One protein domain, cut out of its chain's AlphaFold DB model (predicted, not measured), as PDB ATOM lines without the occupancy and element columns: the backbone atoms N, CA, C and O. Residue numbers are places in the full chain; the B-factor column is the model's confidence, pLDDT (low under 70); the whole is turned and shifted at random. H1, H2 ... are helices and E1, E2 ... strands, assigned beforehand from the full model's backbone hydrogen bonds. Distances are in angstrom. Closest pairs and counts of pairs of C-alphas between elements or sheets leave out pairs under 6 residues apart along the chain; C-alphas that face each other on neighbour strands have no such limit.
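AT A GLANCE: This is residues 112 to 152 of the 205 residues of an uncharacterized protein of Verrucomicrobia bacterium (UniProt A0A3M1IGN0). A small antiparallel hairpin of two strands, E1 and E2, has a long loop, residues 116 to 128, at one end, and after E2 the chain folds back to two short helices, H1 and H2, with H2 near E2. The 41 printed residues run E1, E2, H1, H2, a mixed class with under half of the residues in named elements. The whole is compact, with a radius of gyration of the C-alphas of 9.7 A, but elongated, spanning 30 by 17 by 16 A.

HOW THE PARTS SIT: E1, residues 112 to 115, and E2, residues 129 to 133, are antiparallel at 139 degrees, with N 113 and O 131 2.8 A apart. The closest C-alphas of E2 and H2, residues 147 to 151, are Phe 129 and Phe 149, 6.5 A. H1, residues 140 to 144, is close to H2 but not clearly touching: the closest C-alphas, Ala 143 and Phe 149, are 6.5 A apart. E1 is apart from H1 and H2. In H1 and H2 every O i to N i+4 pair is within hydrogen-bond range.

IN THESE COORDINATES: E1 begins at C-alpha 112 (-26.302, -12.815, 14.307) and is 9.7 A long; E2 is 13.0 A. H2 ends at C-alpha 151 (-40.224, -21.640, 12.032).

THE WHOLE: The C-alphas of Asn 123 and Thr 134 are farthest apart, 30.1 A. The printed part has no cut; the link E1 to E2 is long. Confidence is under 70 at residues 119 to 127, 134 and 152.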
ATOM      1  N   VAL A 112     -25.443 -11.990  15.164       86.19
ATOM      2  CA  VAL A 112     -26.302 -12.815  14.307       86.19
ATOM      3  C   VAL A 112     -25.461 -13.974  13.788       86.19
ATOM      4  O   VAL A 112     -24.472 -13.770  13.088       86.19
ATOM      5  N   VAL A 113     -25.855 -15.195  14.122       81.69
ATOM      6  CA  VAL A 113     -25.232 -16.419  13.629       81.69
ATOM      7  C   VAL A 113     -26.132 -17.032  12.569       81.69
ATOM      8  O   VAL A 113     -27.304 -17.299  12.833       81.69
ATOM      9  N   THR A 114     -25.564 -17.275  11.391       84.31
ATOM     10  CA  THR A 114     -26.187 -18.033  10.301       84.31
ATOM     11  C   THR A 114     -25.614 -19.444  10.303       84.31
ATOM     12  O   THR A 114     -24.402 -19.609  10.190       84.31
ATOM     13  N   GLU A 115     -26.460 -20.462  10.441       78.69
ATOM     14  CA  GLU A 115     -26.014 -21.823  10.737       78.69
ATOM     15  C   GLU A 115     -26.410 -22.828   9.652       78.69
ATOM     16  O   GLU A 115     -27.595 -23.074   9.410       78.69
ATOM     17  N   ALA A 116     -25.394 -23.427   9.026       79.38
ATOM     18  CA  ALA A 116     -25.536 -24.441   7.985       79.38
ATOM     19  C   ALA A 116     -25.246 -25.868   8.490       79.38
ATOM     20  O   ALA A 116     -25.646 -26.835   7.846       79.38
ATOM     21  N   ARG A 117     -24.605 -26.034   9.662       77.06
ATOM     22  CA  ARG A 117     -24.200 -27.354  10.197       77.06
ATOM     23  C   ARG A 117     -25.379 -28.291  10.450       77.06
ATOM     24  O   ARG A 117     -25.224 -29.504  10.475       77.06
ATOM     25  N   PHE A 118     -26.570 -27.741  10.662       71.38
ATOM     26  CA  PHE A 118     -27.773 -28.528  10.933       71.38
ATOM     27  C   PHE A 118     -28.576 -28.871   9.674       71.38
ATOM     28  O   PHE A 118     -29.627 -29.498   9.800       71.38
ATOM     29  N   LEU A 119     -28.101 -28.480   8.485       68.31
ATOM     30  CA  LEU A 119     -28.781 -28.731   7.212       68.31
ATOM     31  C   LEU A 119     -28.612 -30.172   6.720       68.31
ATOM     32  O   LEU A 119     -29.517 -30.707   6.089       68.31
ATOM     33  N   GLU A 120     -27.484 -30.812   7.029       58.38
ATOM     34  CA  GLU A 120     -27.155 -32.155   6.527       58.38
ATOM     35  C   GLU A 120     -27.816 -33.285   7.335       58.38
ATOM     36  O   GLU A 120     -27.965 -34.402   6.848       58.38
ATOM     37  N   HIS A 121     -28.259 -33.005   8.565       54.88
ATOM     38  CA  HIS A 121     -28.788 -34.015   9.492       54.88
ATOM     39  C   HIS A 121     -30.319 -34.112   9.521       54.88
ATOM     40  O   HIS A 121     -30.890 -34.757  10.406       54.88
ATOM     41  N   THR A 122     -31.008 -33.463   8.586       55.84
ATOM     42  CA  THR A 122     -32.459 -33.578   8.445       55.84
ATOM     43  C   THR A 122     -32.797 -34.083   7.054       55.84
ATOM     44  O   THR A 122     -32.408 -33.476   6.066       55.84
ATOM     45  N   ASN A 123     -33.599 -35.151   6.968       58.59
ATOM     46  CA  ASN A 123     -34.162 -35.661   5.704       58.59
ATOM     47  C   ASN A 123     -35.049 -34.630   4.971       58.59
ATOM     48  O   ASN A 123     -35.611 -34.918   3.917       58.59
ATOM     49  N   THR A 124     -35.207 -33.436   5.537       56.91
ATOM     50  CA  THR A 124     -35.887 -32.293   4.951       56.91
ATOM     51  C   THR A 124     -34.875 -31.175   4.686       56.91
ATOM     52  O   THR A 124     -34.125 -30.807   5.594       56.91
ATOM     53  N   PRO A 125     -34.843 -30.604   3.468       56.25
ATOM     54  CA  PRO A 125     -34.016 -29.444   3.171       56.25
ATOM     55  C   PRO A 125     -34.530 -28.256   3.987       56.25
ATOM     56  O   PRO A 125     -35.627 -27.746   3.748       56.25
ATOM     57  N   LYS A 126     -33.753 -27.839   4.986       61.69
ATOM     58  CA  LYS A 126     -34.025 -26.624   5.756       61.69
ATOM     59  C   LYS A 126     -33.292 -25.438   5.132       61.69
ATOM     60  O   LYS A 126     -32.253 -25.598   4.501       61.69
ATOM     61  N   ASN A 127     -33.845 -24.239   5.297       62.00
ATOM     62  CA  ASN A 127     -33.111 -23.013   4.996       62.00
ATOM     63  C   ASN A 127     -32.023 -22.771   6.046       62.00
ATOM     64  O   ASN A 127     -32.090 -23.306   7.154       62.00
ATOM     65  N   LEU A 128     -31.057 -21.915   5.701       70.25
ATOM     66  CA  LEU A 128     -30.138 -21.327   6.673       70.25
ATOM     67  C   LEU A 128     -30.946 -20.760   7.844       70.25
ATOM     68  O   LEU A 128     -31.885 -19.983   7.657       70.25
ATOM     69  N   PHE A 129     -30.597 -21.199   9.045       76.75
ATOM     70  CA  PHE A 129     -31.261 -20.814  10.280       76.75
ATOM     71  C   PHE A 129     -30.441 -19.707  10.957       76.75
ATOM     72  O   PHE A 129     -29.219 -19.823  11.071       76.75
ATOM     73  N   TYR A 130     -31.114 -18.636  11.387       82.62
ATOM     74  CA  TYR A 130     -30.488 -17.456  11.990       82.62
ATOM     75  C   TYR A 130     -30.846 -17.344  13.469       82.62
ATOM     76  O   TYR A 130     -32.005 -17.527  13.850       82.62
ATOM     77  N   TYR A 131     -29.877 -16.992  14.311       83.75
ATOM     78  CA  TYR A 131     -30.124 -16.728  15.726       83.75
ATOM     79  C   TYR A 131     -29.119 -15.737  16.322       83.75
ATOM     80  O   TYR A 131     -27.997 -15.619  15.850       83.75
ATOM     81  N   MET A 132     -29.507 -15.041  17.394       86.12
ATOM     82  CA  MET A 132     -28.637 -14.100  18.116       86.12
ATOM     83  C   MET A 132     -27.943 -14.774  19.304       86.12
ATOM     84  O   MET A 132     -28.628 -15.347  20.160       86.12
ATOM     85  N   ARG A 133     -26.612 -14.675  19.419       85.00
ATOM     86  CA  ARG A 133     -25.856 -15.108  20.616       85.00
ATOM     87  C   ARG A 133     -24.655 -14.228  20.916       85.00
ATOM     88  O   ARG A 133     -24.125 -13.564  20.039       85.00
ATOM     89  N   THR A 134     -24.240 -14.268  22.176       68.75
ATOM     90  CA  THR A 134     -23.140 -13.466  22.712       68.75
ATOM     91  C   THR A 134     -21.871 -14.258  22.978       68.75
ATOM     92  O   THR A 134     -20.820 -13.668  22.883       68.75
ATOM     93  N   ASN A 135     -21.909 -15.562  23.292       72.38
ATOM     94  CA  ASN A 135     -20.716 -16.209  23.880       72.38
ATOM     95  C   ASN A 135     -20.276 -17.519  23.220       72.38
ATOM     96  O   ASN A 135     -19.142 -17.936  23.411       72.38
ATOM     97  N   ARG A 136     -21.156 -18.209  22.490       83.31
ATOM     98  CA  ARG A 136     -20.817 -19.478  21.831       83.31
ATOM     99  C   ARG A 136     -21.827 -19.856  20.763       83.31
ATOM    100  O   ARG A 136     -22.964 -19.376  20.754       83.31
ATOM    101  N   PHE A 137     -21.420 -20.801  19.927       82.94
ATOM    102  CA  PHE A 137     -22.331 -21.524  19.056       82.94
ATOM    103  C   PHE A 137     -23.231 -22.466  19.865       82.94
ATOM    104  O   PHE A 137     -22.856 -22.975  20.927       82.94
ATOM    105  N   LEU A 138     -24.441 -22.691  19.357       85.25
ATOM    106  CA  LEU A 138     -25.371 -23.648  19.941       85.25
ATOM    107  C   LEU A 138     -24.999 -25.072  19.525       85.25
ATOM    108  O   LEU A 138     -24.508 -25.307  18.417       85.25
ATOM    109  N   THR A 139     -25.277 -26.025  20.409       85.94
ATOM    110  CA  THR A 139     -25.366 -27.442  20.041       85.94
ATOM    111  C   THR A 139     -26.652 -27.695  19.246       85.94
ATOM    112  O   THR A 139     -27.600 -26.909  19.312       85.94
ATOM    113  N   LEU A 140     -26.733 -28.817  18.520       82.38
ATOM    114  CA  LEU A 140     -27.945 -29.183  17.769       82.38
ATOM    115  C   LEU A 140     -29.187 -29.270  18.672       82.38
ATOM    116  O   LEU A 140     -30.270 -28.828  18.288       82.38
ATOM    117  N   ALA A 141     -29.035 -29.825  19.880       85.50
ATOM    118  CA  ALA A 141     -30.127 -29.957  20.842       85.50
ATOM    119  C   ALA A 141     -30.653 -28.590  21.310       85.50
ATOM    120  O   ALA A 141     -31.861 -28.408  21.440       85.50
ATOM    121  N   GLU A 142     -29.765 -27.618  21.518       89.00
ATOM    122  CA  GLU A 142     -30.140 -26.254  21.900       89.00
ATOM    123  C   GLU A 142     -30.752 -25.477  20.737       89.00
ATOM    124  O   GLU A 142     -31.750 -24.785  20.926       89.00
ATOM    125  N   ALA A 143     -30.196 -25.621  19.530       87.31
ATOM    126  CA  ALA A 143     -30.740 -25.000  18.327       87.31
ATOM    127  C   ALA A 143     -32.181 -25.462  18.069       87.31
ATOM    128  O   ALA A 143     -33.054 -24.631  17.835       87.31
ATOM    129  N   ARG A 144     -32.464 -26.765  18.223       85.12
ATOM    130  CA  ARG A 144     -33.808 -27.354  18.061       85.12
ATOM    131  C   ARG A 144     -34.870 -26.794  19.004       85.12
ATOM    132  O   ARG A 144     -36.049 -26.854  18.674       85.12
ATOM    133  N   ARG A 145     -34.467 -26.268  20.162       89.00
ATOM    134  CA  ARG A 145     -35.381 -25.669  21.148       89.00
ATOM    135  C   ARG A 145     -35.737 -24.220  20.823       89.00
ATOM    136  O   ARG A 145     -36.607 -23.659  21.482       89.00
ATOM    137  N   LEU A 146     -35.075 -23.590  19.848       86.88
ATOM    138  CA  LEU A 146     -35.381 -22.209  19.497       86.88
ATOM    139  C   LEU A 146     -36.675 -22.111  18.681       86.88
ATOM    140  O   LEU A 146     -36.831 -22.858  17.713       86.88
ATOM    141  N   PRO A 147     -37.561 -21.138  18.978       85.81
ATOM    142  CA  PRO A 147     -38.788 -20.926  18.203       85.81
ATOM    143  C   PRO A 147     -38.514 -20.738  16.705       85.81
ATOM    144  O   PRO A 147     -39.185 -21.319  15.859       85.81
ATOM    145  N   VAL A 148     -37.450 -20.002  16.376       81.19
ATOM    146  CA  VAL A 148     -37.010 -19.753  14.996       81.19
ATOM    147  C   VAL A 148     -36.543 -21.026  14.269       81.19
ATOM    148  O   VAL A 148     -36.700 -21.118  13.054       81.19
ATOM    149  N   PHE A 149     -36.060 -22.053  14.982       80.69
ATOM    150  CA  PHE A 149     -35.679 -23.341  14.385       80.69
ATOM    151  C   PHE A 149     -36.901 -24.168  13.953       80.69
ATOM    152  O   PHE A 149     -36.847 -24.902  12.961       80.69
ATOM    153  N   ALA A 150     -38.012 -24.044  14.686       77.19
ATOM    154  CA  ALA A 150     -39.300 -24.623  14.304       77.19
ATOM    155  C   ALA A 150     -39.956 -23.842  13.151       77.19
ATOM    156  O   ALA A 150     -40.606 -24.439  12.298       77.19
ATOM    157  N   GLN A 151     -39.731 -22.526  13.094       74.06
ATOM    158  CA  GLN A 151     -40.224 -21.640  12.032       74.06
ATOM    159  C   GLN A 151     -39.390 -21.684  10.748       74.06
ATOM    160  O   GLN A 151     -39.821 -21.132   9.740       74.06
ATOM    161  N   THR A 152     -38.216 -22.332  10.753       68.88
ATOM    162  CA  THR A 152     -37.455 -22.606   9.526       68.88
ATOM    163  C   THR A 152     -38.184 -23.708   8.751       68.88
ATOM    164  O   THR A 152     -37.788 -24.876   8.745       68.88
TER     165      THR A 152